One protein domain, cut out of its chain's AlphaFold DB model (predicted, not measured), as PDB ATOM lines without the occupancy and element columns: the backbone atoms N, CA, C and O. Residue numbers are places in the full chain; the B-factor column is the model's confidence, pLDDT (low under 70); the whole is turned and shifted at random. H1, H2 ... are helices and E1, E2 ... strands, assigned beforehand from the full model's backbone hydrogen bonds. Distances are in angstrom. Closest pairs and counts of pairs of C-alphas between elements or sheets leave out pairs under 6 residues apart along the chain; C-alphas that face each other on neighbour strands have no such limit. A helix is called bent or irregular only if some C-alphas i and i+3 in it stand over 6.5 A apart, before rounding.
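What this domain is: This is residues 5 to 102 of the 102 residues of an uncharacterized protein of Flavobacteriales bacterium TMED123 (UniProt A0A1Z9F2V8). A small sheet of three short strands is sandwiched between two helices, H1 on one face and H2 on the other, making three layers. The 98 printed residues include E1, E2, H1, E3 and H2 in that order; the sheet, E1 E2 E3, is parallel and the class mixed. The whole is compact, radius of gyration of the C-alphas 13.1 A, spanning 41 by 27 by 22 A.

Where its parts are: E1, residues 10 to 13, begins at C-alpha (167.219, 200.480, 172.296). E2 is 32 to 36, H1 42 to 61 (27.1 A), E3 66 to 69. H2, 84 to 100 (24.8 A), ends at (174.722, 200.775, 190.466). H1 is irregular, C-alphas 47 and 50 being 7.7 A apart, with a 56 degrees kink near 49.

How they stand to each other: N 11 and O 32 are 2.9 A apart between E1 and E2, N 69 and O 35 2.8 A between E2 and E3. E2, H1 and E3 form a strand-helix-strand unit, two parallel strands joined through a helix, with a right-handed crossover. The closest C-alphas of H1 and E3 are Ser 56 and Phe 66, 5.5 A; of H2 and E3, Ala 87 and Val 67, 5.9 A. Every O i to N i+4 pair is within hydrogen-bond range in H2, 14 of 16 in H1.

The domain as a whole: The printed part has no cut. Links E1 to E2 and E3 to H2 are long. Residues 7, 16 to 29 and 102 have pLDDT under 70.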
ATOM      1  N   ILE A   5     162.310 200.375 167.557       72.81
ATOM      2  CA  ILE A   5     162.688 200.932 168.858       72.81
ATOM      3  C   ILE A   5     161.989 200.106 169.937       72.81
ATOM      4  O   ILE A   5     160.774 199.896 169.880       72.81
ATOM      5  N   ILE A   6     162.761 199.620 170.903       74.62
ATOM      6  CA  ILE A   6     162.291 198.848 172.053       74.62
ATOM      7  C   ILE A   6     162.684 199.610 173.318       74.62
ATOM      8  O   ILE A   6     163.752 200.220 173.375       74.62
ATOM      9  N   ASN A   7     161.781 199.640 174.298       68.19
ATOM     10  CA  ASN A   7     161.943 200.307 175.596       68.19
ATOM     11  C   ASN A   7     162.296 201.813 175.535       68.19
ATOM     12  O   ASN A   7     162.574 202.425 176.557       68.19
ATOM     13  N   GLY A   8     162.217 202.446 174.358       71.31
ATOM     14  CA  GLY A   8     162.450 203.882 174.144       71.31
ATOM     15  C   GLY A   8     163.913 204.285 173.922       71.31
ATOM     16  O   GLY A   8     164.149 205.360 173.387       71.31
ATOM     17  N   HIS A   9     164.878 203.424 174.256       81.69
ATOM     18  CA  HIS A   9     166.320 203.726 174.201       81.69
ATOM     19  C   HIS A   9     167.166 202.649 173.495       81.69
ATOM     20  O   HIS A   9     168.379 202.818 173.347       81.69
ATOM     21  N   THR A  10     166.541 201.565 173.020       88.81
ATOM     22  CA  THR A  10     167.219 200.480 172.296       88.81
ATOM     23  C   THR A  10     166.732 200.400 170.855       88.81
ATOM     24  O   THR A  10     165.535 200.248 170.601       88.81
ATOM     25  N   LEU A  11     167.658 200.459 169.900       90.19
ATOM     26  CA  LEU A  11     167.375 200.275 168.482       90.19
ATOM     27  C   LEU A  11     167.755 198.869 168.024       90.19
ATOM     28  O   LEU A  11     168.927 198.503 168.060       90.19
ATOM     29  N   VAL A  12     166.784 198.125 167.500       89.56
ATOM     30  CA  VAL A  12     167.032 196.885 166.755       89.56
ATOM     31  C   VAL A  12     167.084 197.198 165.264       89.56
ATOM     32  O   VAL A  12     166.161 197.836 164.745       89.56
ATOM     33  N   PHE A  13     168.136 196.751 164.581       87.81
ATOM     34  CA  PHE A  13     168.308 196.908 163.137       87.81
ATOM     35  C   PHE A  13     168.872 195.636 162.493       87.81
ATOM     36  O   PHE A  13     169.533 194.832 163.145       87.81
ATOM     37  N   THR A  14     168.638 195.480 161.189       83.06
ATOM     38  CA  THR A  14     169.138 194.356 160.377       83.06
ATOM     39  C   THR A  14     169.917 194.874 159.167       83.06
ATOM     40  O   THR A  14     169.797 196.046 158.798       83.06
ATOM     41  N   LEU A  15     170.710 194.019 158.511       72.25
ATOM     42  CA  LEU A  15     171.287 194.358 157.208       72.25
ATOM     43  C   LEU A  15     170.195 194.283 156.136       72.25
ATOM     44  O   LEU A  15     169.591 193.237 155.910       72.25
ATOM     45  N   ALA A  16     169.953 195.391 155.433       57.31
ATOM     46  CA  ALA A  16     169.265 195.312 154.150       57.31
ATOM     47  C   ALA A  16     170.177 194.582 153.149       57.31
ATOM     48  O   ALA A  16     171.398 194.717 153.222       57.31
ATOM     49  N   GLY A  17     169.602 193.842 152.194       52.88
ATOM     50  CA  GLY A  17     170.329 193.008 151.218       52.88
ATOM     51  C   GLY A  17     171.323 193.730 150.288       52.88
ATOM     52  O   GLY A  17     171.784 193.140 149.320       52.88
ATOM     53  N   ASN A  18     171.649 194.998 150.550       50.19
ATOM     54  CA  ASN A  18     172.688 195.783 149.888       50.19
ATOM     55  C   ASN A  18     173.837 196.213 150.831       50.19
ATOM     56  O   ASN A  18     174.593 197.114 150.476       50.19
ATOM     57  N   ASN A  19     173.988 195.586 152.003       51.75
ATOM     58  CA  ASN A  19     175.085 195.805 152.963       51.75
ATOM     59  C   ASN A  19     175.257 197.259 153.449       51.75
ATOM     60  O   ASN A  19     176.311 197.592 153.994       51.75
ATOM     61  N   SER A  20     174.253 198.127 153.273       49.31
ATOM     62  CA  SER A  20     174.352 199.531 153.675       49.31
ATOM     63  C   SER A  20     173.545 199.847 154.936       49.31
ATOM     64  O   SER A  20     172.393 199.437 155.076       49.31
ATOM     65  N   LEU A  21     174.162 200.609 155.847       54.84
ATOM     66  CA  LEU A  21     173.597 201.092 157.117       54.84
ATOM     67  C   LEU A  21     172.956 202.491 156.988       54.84
ATOM     68  O   LEU A  21     172.667 203.129 157.999       54.84
ATOM     69  N   ASP A  22     172.728 202.970 155.762       46.88
ATOM     70  CA  ASP A  22     172.470 204.387 155.442       46.88
ATOM     71  C   ASP A  22     171.213 205.028 156.068       46.88
ATOM     72  O   ASP A  22     170.992 206.218 155.872       46.88
ATOM     73  N   ASN A  23     170.391 204.313 156.845       46.00
ATOM     74  CA  ASN A  23     169.123 204.840 157.374       46.00
ATOM     75  C   ASN A  23     168.887 204.578 158.871       46.00
ATOM     76  O   ASN A  23     167.739 204.502 159.318       46.00
ATOM     77  N   ILE A  24     169.946 204.440 159.672       55.12
ATOM     78  CA  ILE A  24     169.787 204.433 161.130       55.12
ATOM     79  C   ILE A  24     169.533 205.872 161.608       55.12
ATOM     80  O   ILE A  24     170.440 206.698 161.667       55.12
ATOM     81  N   THR A  25     168.281 206.180 161.957       49.00
ATOM     82  CA  THR A  25     167.943 207.440 162.635       49.00
ATOM     83  C   THR A  25     168.267 207.289 164.119       49.00
ATOM     84  O   THR A  25     167.453 206.782 164.886       49.00
ATOM     85  N   VAL A  26     169.473 207.695 164.522       55.84
ATOM     86  CA  VAL A  26     169.838 207.802 165.943       55.84
ATOM     87  C   VAL A  26     169.247 209.105 166.481       55.84
ATOM     88  O   VAL A  26     169.715 210.191 166.140       55.84
ATOM     89  N   THR A  27     168.189 209.020 167.285       58.09
ATOM     90  CA  THR A  27     167.725 210.160 168.086       58.09
ATOM     91  C   THR A  27     168.577 210.275 169.354       58.09
ATOM     92  O   THR A  27     169.232 209.318 169.756       58.09
ATOM     93  N   HIS A  28     168.565 211.442 170.011       60.69
ATOM     94  CA  HIS A  28     169.332 211.708 171.241       60.69
ATOM     95  C   HIS A  28     168.986 210.780 172.426       60.69
ATOM     96  O   HIS A  28     169.668 210.824 173.445       60.69
ATOM     97  N   GLU A  29     167.934 209.967 172.307       69.06
ATOM     98  CA  GLU A  29     167.445 209.060 173.350       69.06
ATOM     99  C   GLU A  29     167.913 207.610 173.150       69.06
ATOM    100  O   GLU A  29     167.773 206.794 174.055       69.06
ATOM    101  N   ILE A  30     168.488 207.275 171.987       80.19
ATOM    102  CA  ILE A  30     168.963 205.920 171.697       80.19
ATOM    103  C   ILE A  30     170.411 205.785 172.161       80.19
ATOM    104  O   ILE A  30     171.326 206.349 171.559       80.19
ATOM    105  N   SER A  31     170.617 204.993 173.208       87.75
ATOM    106  CA  SER A  31     171.940 204.628 173.723       87.75
ATOM    107  C   SER A  31     172.331 203.199 173.361       87.75
ATOM    108  O   SER A  31     173.521 202.926 173.227       87.75
ATOM    109  N   ASN A  32     171.365 202.295 173.173       92.88
ATOM    110  CA  ASN A  32     171.646 200.875 172.973       92.88
ATOM    111  C   ASN A  32     171.228 200.384 171.593       92.88
ATOM    112  O   ASN A  32     170.294 200.891 170.968       92.88
ATOM    113  N   PHE A  33     171.926 199.358 171.126       93.75
ATOM    114  CA  PHE A  33     171.820 198.880 169.759       93.75
ATOM    115  C   PHE A  33     171.869 197.353 169.721       93.75
ATOM    116  O   PHE A  33     172.769 196.739 170.291       93.75
ATOM    117  N   ILE A  34     170.927 196.754 168.999       95.19
ATOM    118  CA  ILE A  34     170.926 195.330 168.675       95.19
ATOM    119  C   ILE A  34     171.013 195.186 167.158       95.19
ATOM    120  O   ILE A  34     170.142 195.663 166.429       95.19
ATOM    121  N   ALA A  35     172.058 194.514 166.692       94.12
ATOM    122  CA  ALA A  35     172.171 194.074 165.311       94.12
ATOM    123  C   ALA A  35     171.587 192.663 165.183       94.12
ATOM    124  O   ALA A  35     172.225 191.699 165.600       94.12
ATOM    125  N   ASP A  36     170.383 192.530 164.623       93.81
ATOM    126  CA  ASP A  36     169.781 191.220 164.379       93.81
ATOM    127  C   ASP A  36     170.271 190.641 163.047       93.81
ATOM    128  O   ASP A  36     169.805 191.009 161.964       93.81
ATOM    129  N   PHE A  37     171.266 189.758 163.155       93.62
ATOM    130  CA  PHE A  37     171.932 189.071 162.052       93.62
ATOM    131  C   PHE A  37     171.680 187.562 162.081       93.62
ATOM    132  O   PHE A  37     172.473 186.781 161.554       93.62
ATOM    133  N   THR A  38     170.549 187.143 162.655       91.62
ATOM    134  CA  THR A  38     170.139 185.734 162.744       91.62
ATOM    135  C   THR A  38     170.191 185.015 161.388       91.62
ATOM    136  O   THR A  38     170.524 183.826 161.326       91.62
ATOM    137  N   ASP A  39     169.898 185.737 160.304       89.62
ATOM    138  CA  ASP A  39     169.835 185.215 158.933       89.62
ATOM    139  C   ASP A  39     170.986 185.702 158.034       89.62
ATOM    140  O   ASP A  39     170.876 185.673 156.811       89.62
ATOM    141  N   VAL A  40     172.092 186.164 158.623       88.56
ATOM    142  CA  VAL A  40     173.279 186.616 157.883       88.56
ATOM    143  C   VAL A  40     174.355 185.534 157.906       88.56
ATOM    144  O   VAL A  40     174.722 185.019 158.962       88.56
ATOM    145  N   ASP A  41     174.896 185.218 156.732       91.50
ATOM    146  CA  ASP A  41     175.954 184.221 156.589       91.50
ATOM    147  C   ASP A  41     177.282 184.674 157.212       91.50
ATOM    148  O   ASP A  41     177.669 185.847 157.154       91.50
ATOM    149  N   ILE A  42     178.043 183.708 157.735       92.94
ATOM    150  CA  ILE A  42     179.329 183.947 158.405       92.94
ATOM    151  C   ILE A  42     180.358 184.673 157.518       92.94
ATOM    152  O   ILE A  42     181.161 185.457 158.019       92.94
ATOM    153  N   GLU A  43     180.324 184.474 156.199       92.38
ATOM    154  CA  GLU A  43     181.216 185.166 155.257       92.38
ATOM    155  C   GLU A  43     180.971 186.685 155.236       92.38
ATOM    156  O   GLU A  43     181.917 187.481 155.231       92.38
ATOM    157  N   ILE A  44     179.700 187.098 155.292       90.00
ATOM    158  CA  ILE A  44     179.315 188.510 155.371       90.00
ATOM    159  C   ILE A  44     179.706 189.069 156.739       90.00
ATOM    160  O   ILE A  44     180.313 190.140 156.794       90.00
ATOM    161  N   LEU A  45     179.433 188.333 157.824       91.75
ATOM    162  CA  LEU A  45     179.799 188.733 159.191       91.75
ATOM    163  C   LEU A  45     181.305 188.987 159.322       91.75
ATOM    164  O   LEU A  45     181.711 190.044 159.802       91.75
ATOM    165  N   ASN A  46     182.133 188.086 158.790       92.88
ATOM    166  CA  ASN A  46     183.586 188.251 158.763       92.88
ATOM    167  C   ASN A  46     184.019 189.489 157.961       92.88
ATOM    168  O   ASN A  46     184.953 190.187 158.356       92.88
ATOM    169  N   THR A  47     183.324 189.796 156.863       91.81
ATOM    170  CA  THR A  47     183.615 190.968 156.018       91.81
ATOM    171  C   THR A  47     183.320 192.287 156.741       91.81
ATOM    172  O   THR A  47     184.060 193.259 156.585       91.81
ATOM    173  N   ILE A  48     182.261 192.335 157.555       89.50
ATOM    174  CA  ILE A  48     181.853 193.549 158.280       89.50
ATOM    175  C   ILE A  48     182.387 193.620 159.714       89.50
ATOM    176  O   ILE A  48     182.191 194.646 160.364       89.50
ATOM    177  N   ASN A  49     183.076 192.586 160.205       91.75
ATOM    178  CA  ASN A  49     183.471 192.452 161.608       91.75
ATOM    179  C   ASN A  49     184.196 193.699 162.151       91.75
ATOM    180  O   ASN A  49     183.786 194.287 163.144       91.75
ATOM    181  N   ASN A  50     185.182 194.216 161.411       91.25
ATOM    182  CA  ASN A  50     185.905 195.433 161.796       91.25
ATOM    183  C   ASN A  50     184.988 196.663 161.965       91.25
ATOM    184  O   ASN A  50     185.244 197.525 162.806       91.25
ATOM    185  N   ASN A  51     183.919 196.768 161.170       90.50
ATOM    186  CA  ASN A  51     182.939 197.844 161.319       90.50
ATOM    187  C   ASN A  51     182.092 197.636 162.580       90.50
ATOM    188  O   ASN A  51     181.852 198.604 163.301       90.50
ATOM    189  N   LEU A  52     181.711 196.390 162.887       92.38
ATOM    190  CA  LEU A  52     180.985 196.037 164.111       92.38
ATOM    191  C   LEU A  52     181.817 196.336 165.364       92.38
ATOM    192  O   LEU A  52     181.322 197.000 166.271       92.38
ATOM    193  N   THR A  53     183.098 195.960 165.395       93.38
ATOM    194  CA  THR A  53     184.000 196.254 166.523       93.38
ATOM    195  C   THR A  53     184.189 197.759 166.725       93.38
ATOM    196  O   THR A  53     184.152 198.260 167.850       93.38
ATOM    197  N   LYS A  54     184.361 198.532 165.643       92.12
ATOM    198  CA  LYS A  54     184.449 200.003 165.725       92.12
ATOM    199  C   LYS A  54     183.159 200.629 166.247       92.12
ATOM    200  O   LYS A  54     183.219 201.566 167.048       92.12
ATOM    201  N   PHE A  55     182.017 200.118 165.803       90.94
ATOM    202  CA  PHE A  55     180.715 200.571 166.268       90.94
ATOM    203  C   PHE A  55     180.534 200.260 167.759       90.94
ATOM    204  O   PHE A  55     180.304 201.187 168.531       90.94
ATOM    205  N   SER A  56     180.792 199.017 168.182       92.12
ATOM    206  CA  SER A  56     180.771 198.582 169.588       92.12
ATOM    207  C   SER A  56     181.576 199.516 170.497       92.12
ATOM    208  O   SER A  56     181.059 200.075 171.464       92.12
ATOM    209  N   ASN A  57     182.825 199.796 170.113       91.62
ATOM    210  CA  ASN A  57     183.704 200.706 170.845       91.62
ATOM    211  C   ASN A  57     183.158 202.140 170.935       91.62
ATOM    212  O   ASN A  57     183.393 202.836 171.922       91.62
ATOM    213  N   THR A  58     182.467 202.610 169.896       90.62
ATOM    214  CA  THR A  58     181.859 203.948 169.880       90.62
ATOM    215  C   THR A  58     180.664 204.010 170.827       90.62
ATOM    216  O   THR A  58     180.551 204.956 171.604       90.62
ATOM    217  N   ILE A  59     179.811 202.985 170.802       90.81
ATOM    218  CA  ILE A  59     178.634 202.883 171.667       90.81
ATOM    219  C   ILE A  59     179.045 202.767 173.142       90.81
ATOM    220  O   ILE A  59     178.563 203.543 173.967       90.81
ATOM    221  N   SER A  60     180.027 201.918 173.457       89.31
ATOM    222  CA  SER A  60     180.561 201.763 174.818       89.31
ATOM    223  C   SER A  60     181.122 203.075 175.391       89.31
ATOM    224  O   SER A  60     180.811 203.448 176.523       89.31
ATOM    225  N   LYS A  61     181.867 203.859 174.593       89.44
ATOM    226  CA  LYS A  61     182.364 205.191 175.008       89.44
ATOM    227  C   LYS A  61     181.244 206.177 175.342       89.44
ATOM    228  O   LYS A  61     181.442 207.056 176.178       89.44
ATOM    229  N   ASN A  62     180.082 206.016 174.717       86.75
ATOM    230  CA  ASN A  62     178.891 206.823 174.963       86.75
ATOM    231  C   ASN A  62     177.982 206.225 176.053       86.75
ATOM    232  O   ASN A  62     176.831 206.637 176.171       86.75
ATOM    233  N   LYS A  63     178.495 205.282 176.861       88.38
ATOM    234  CA  LYS A  63     177.760 204.563 177.918       88.38
ATOM    235  C   LYS A  63     176.554 203.761 177.412       88.38
ATOM    236  O   LYS A  63     175.631 203.496 178.177       88.38
ATOM    237  N   GLY A  64     176.565 203.392 176.137       91.06
ATOM    238  CA  GLY A  64     175.578 202.513 175.532       91.06
ATOM    239  C   GLY A  64     176.054 201.068 175.462       91.06
ATOM    240  O   GLY A  64     177.253 200.795 175.550       91.06
ATOM    241  N   THR A  65     175.125 200.153 175.201       94.44
ATOM    242  CA  THR A  65     175.420 198.739 174.947       94.44
ATOM    243  C   THR A  65     175.138 198.381 173.487       94.44
ATOM    244  O   THR A  65     174.101 198.744 172.929       94.44
ATOM    245  N   PHE A  66     176.062 197.650 172.859       95.88
ATOM    246  CA  PHE A  66     175.872 197.055 171.536       95.88
ATOM    247  C   PHE A  66     175.931 195.530 171.632       95.88
ATOM    248  O   PHE A  66     176.873 194.987 172.214       95.88
ATOM    249  N   VAL A  67     174.934 194.861 171.050       97.12
ATOM    250  CA  VAL A  67     174.819 193.398 171.013       97.12
ATOM    251  C   VAL A  67     174.519 192.935 169.589       97.12
ATOM    252  O   VAL A  67     173.747 193.565 168.865       97.12
ATOM    253  N   VAL A  68     175.122 191.823 169.178       96.81
ATOM    254  CA  VAL A  68     174.882 191.176 167.885       96.81
ATOM    255  C   VAL A  68     174.118 189.877 168.113       96.81
ATOM    256  O   VAL A  68     174.564 189.023 168.873       96.81
ATOM    257  N   VAL A  69     172.992 189.703 167.424       97.00
ATOM    258  CA  VAL A  69     172.270 188.428 167.390       97.00
ATOM    259  C   VAL A  69     172.772 187.619 166.203       97.00
ATOM    260  O   VAL A  69     172.665 188.065 165.062       97.00
ATOM    261  N   SER A  70     173.349 186.450 166.457       96.00
ATOM    262  CA  SER A  70     173.919 185.589 165.419       96.00
ATOM    263  C   SER A  70     173.981 184.139 165.886       96.00
ATOM    264  O   SER A  70     174.257 183.846 167.047       96.00
ATOM    265  N   LYS A  71     173.805 183.206 164.944       94.81
ATOM    266  CA  LYS A  71     174.023 181.764 165.169       94.81
ATOM    267  C   LYS A  71     175.515 181.413 165.285       94.81
ATOM    268  O   LYS A  71     175.859 180.318 165.721       94.81
ATOM    269  N   TYR A  72     176.390 182.324 164.865       95.12
ATOM    270  CA  TYR A  72     177.841 182.169 164.856       95.12
ATOM    271  C   TYR A  72     178.485 183.089 165.887       95.12
ATOM    272  O   TYR A  72     178.207 184.288 165.885       95.12
ATOM    273  N   SER A  73     179.409 182.551 166.681       93.94
ATOM    274  CA  SER A  73     180.372 183.346 167.447       93.94
ATOM    275  C   SER A  73     181.617 183.553 166.586       93.94
ATOM    276  O   SER A  73     182.373 182.609 166.352       93.94
ATOM    277  N   PHE A  74     181.768 184.754 166.023       93.62
ATOM    278  CA  PHE A  74     182.816 185.077 165.044       93.62
ATOM    279  C   PHE A  74     183.849 186.090 165.558       93.62
ATOM    280  O   PHE A  74     184.882 186.275 164.918       93.62
ATOM    281  N   ASP A  75     183.593 186.731 166.699       95.00
ATOM    282  CA  ASP A  75     184.510 187.680 167.329       95.00
ATOM    283  C   ASP A  75     184.301 187.681 168.853       95.00
ATOM    284  O   ASP A  75     183.199 187.940 169.332       95.00
ATOM    285  N   GLU A  76     185.358 187.390 169.613       93.12
ATOM    286  CA  GLU A  76     185.323 187.298 171.083       93.12
ATOM    287  C   GLU A  76     185.262 188.669 171.782       93.12
ATOM    288  O   GLU A  76     185.013 188.745 172.982       93.12
ATOM    289  N   THR A  77     185.510 189.759 171.053       93.31
ATOM    290  CA  THR A  77     185.444 191.134 171.573       93.31
ATOM    291  C   THR A  77     184.052 191.750 171.442       93.31
ATOM    292  O   THR A  77     183.802 192.832 171.976       93.31
ATOM    293  N   LEU A  78     183.148 191.086 170.717       95.88
ATOM    294  CA  LEU A  78     181.762 191.498 170.549       95.88
ATOM    295  C   LEU A  78     180.847 190.723 171.498       95.88
ATOM    296  O   LEU A  78     181.011 189.525 171.716       95.88
ATOM    297  N   ASN A  79     179.811 191.400 171.989       96.56
ATOM    298  CA  ASN A  79     178.711 190.742 172.687       96.56
ATOM    299  C   ASN A  79     177.831 190.050 171.639       96.56
ATOM    300  O   ASN A  79     176.992 190.700 171.011       96.56
ATOM    301  N   ILE A  80     178.066 188.759 171.402       97.50
ATOM    302  CA  ILE A  80     177.314 187.958 170.432       97.50
ATOM    303  C   ILE A  80     176.435 186.956 171.175       97.50
ATOM    304  O   ILE A  80     176.936 186.153 171.960       97.50
ATOM    305  N   VAL A  81     175.137 186.980 170.888       97.75
ATOM    306  CA  VAL A  81     174.142 186.088 171.498       97.75
ATOM    307  C   VAL A  81     173.281 185.402 170.429       97.75
ATOM    308  O   VAL A  81     173.068 185.961 169.353       97.75
ATOM    309  N   PRO A  82     172.771 184.187 170.679       96.31
ATOM    310  CA  PRO A  82     171.959 183.439 169.722       96.31
ATOM    311  C   PRO A  82     170.554 183.999 169.482       96.31
ATOM    312  O   PRO A  82     169.966 183.683 168.447       96.31
ATOM    313  N   THR A  83     169.977 184.778 170.407       96.19
ATOM    314  CA  THR A  83     168.580 185.229 170.289       96.19
ATOM    315  C   THR A  83     168.388 186.710 170.597       96.19
ATOM    316  O   THR A  83     169.121 187.311 171.380       96.19
ATOM    317  N   LEU A  84     167.341 187.299 170.009       94.75
ATOM    318  CA  LEU A  84     166.939 188.674 170.306       94.75
ATOM    319  C   LEU A  84     166.546 188.861 171.778       94.75
ATOM    320  O   LEU A  84     166.783 189.929 172.332       94.75
ATOM    321  N   GLN A  85     165.968 187.833 172.404       94.94
ATOM    322  CA  GLN A  85     165.623 187.871 173.823       94.94
ATOM    323  C   GLN A  85     166.884 187.985 174.685       94.94
ATOM    324  O   GLN A  85     166.971 188.884 175.508       94.94
ATOM    325  N   GLU A  86     167.903 187.163 174.429       96.75
ATOM    326  CA  GLU A  86     169.173 187.257 175.158       96.75
ATOM    327  C   GLU A  86     169.871 188.604 174.939       96.75
ATOM    328  O   GLU A  86     170.506 189.126 175.851       96.75
ATOM    329  N   ALA A  87     169.725 189.209 173.755       97.06
ATOM    330  CA  ALA A  87     170.266 190.543 173.502       97.06
ATOM    331  C   ALA A  87     169.563 191.626 174.328       97.06
ATOM    332  O   ALA A  87     170.209 192.577 174.766       97.06
ATOM    333  N   GLN A  88     168.254 191.486 174.544       94.69
ATOM    334  CA  GLN A  88     167.485 192.368 175.420       94.69
ATOM    335  C   GLN A  88     167.889 192.161 176.879       94.69
ATOM    336  O   GLN A  88     168.250 193.134 177.535       94.69
ATOM    337  N   ASP A  89     167.938 190.908 177.339       95.69
ATOM    338  CA  ASP A  89     168.339 190.554 178.705       95.69
ATOM    339  C   ASP A  89     169.756 191.076 179.025       95.69
ATOM    340  O   ASP A  89     169.993 191.641 180.092       95.69
ATOM    341  N   PHE A  90     170.696 190.965 178.076       96.19
ATOM    342  CA  PHE A  90     172.058 191.486 178.217       96.19
ATOM    343  C   PHE A  90     172.082 193.010 178.402       96.19
ATOM    344  O   PHE A  90     172.783 193.519 179.277       96.19
ATOM    345  N   ILE A  91     171.315 193.747 177.591       94.69
ATOM    346  CA  ILE A  91     171.221 195.210 177.705       94.69
ATOM    347  C   ILE A  91     170.608 195.603 179.050       94.69
ATOM    348  O   ILE A  91     171.134 196.498 179.706       94.69
ATOM    349  N   GLU A  92     169.539 194.931 179.477       92.88
ATOM    350  CA  GLU A  92     168.886 195.215 180.758       92.88
ATOM    351  C   GLU A  92     169.841 195.000 181.942       92.88
ATOM    352  O   GLU A  92     169.920 195.846 182.836       92.88
ATOM    353  N   MET A  93     170.623 193.915 181.933       93.38
ATOM    354  CA  MET A  93     171.640 193.662 182.959       93.38
ATOM    355  C   MET A  93     172.715 194.757 182.991       93.38
ATOM    356  O   MET A  93     172.993 195.321 184.050       93.38
ATOM    357  N   GLU A  94     173.273 195.107 181.835       92.50
ATOM    358  CA  GLU A  94     174.280 196.165 181.687       92.50
ATOM    359  C   GLU A  94     173.777 197.541 182.155       92.50
ATOM    360  O   GLU A  94     174.521 198.334 182.739       92.50
ATOM    361  N   GLU A  95     172.503 197.855 181.915       90.19
ATOM    362  CA  GLU A  95     171.885 199.090 182.394       90.19
ATOM    363  C   GLU A  95     171.739 199.121 183.912       90.19
ATOM    364  O   GLU A  95     172.045 200.146 184.528       90.19
ATOM    365  N   ILE A  96     171.325 198.008 184.521       90.38
ATOM    366  CA  ILE A  96     171.270 197.877 185.980       90.38
ATOM    367  C   ILE A  96     172.673 198.073 186.570       90.38
ATOM    368  O   ILE A  96     172.841 198.856 187.505       90.38
ATOM    369  N   GLU A  97     173.698 197.435 186.002       90.56
ATOM    370  CA  GLU A  97     175.084 197.581 186.464       90.56
ATOM    371  C   GLU A  97     175.592 199.024 186.352       90.56
ATOM    372  O   GLU A  97     176.201 199.549 187.290       90.56
ATOM    373  N   ARG A  98     175.288 199.717 185.247       88.75
ATOM    374  CA  ARG A  98     175.628 201.140 185.082       88.75
ATOM    375  C   ARG A  98     174.949 202.034 186.113       88.75
ATOM    376  O   ARG A  98     175.571 202.989 186.570       88.75
ATOM    377  N   GLN A  99     173.697 201.749 186.475       86.88
ATOM    378  CA  GLN A  99     172.976 202.509 187.502       86.88
ATOM    379  C   GLN A  99     173.557 202.290 188.905       86.88
ATOM    380  O   GLN A  99     173.520 203.202 189.728       86.88
ATOM    381  N   LEU A 100     174.101 201.102 189.180       88.12
ATOM    382  CA  LEU A 100     174.722 200.775 190.466       88.12
ATOM    383  C   LEU A 100     176.131 201.369 190.629       88.12
ATOM    384  O   LEU A 100     176.550 201.637 191.755       88.12
ATOM    385  N   ASN A 101     176.850 201.606 189.529       77.31
ATOM    386  CA  ASN A 101     178.254 202.038 189.526       77.31
ATOM    387  C   ASN A 101     178.487 203.572 189.576       77.31
ATOM    388  O   ASN A 101     179.554 204.000 189.148       77.31
ATOM    389  N   PHE A 102     177.526 204.359 190.093       58.97
ATOM    390  CA  PHE A 102     177.545 205.826 190.347       58.97
ATOM    391  C   PHE A 102     178.645 206.673 189.668       58.97
ATOM    392  O   PHE A 102     179.788 206.724 190.180       58.97
TER     393      PHE A 102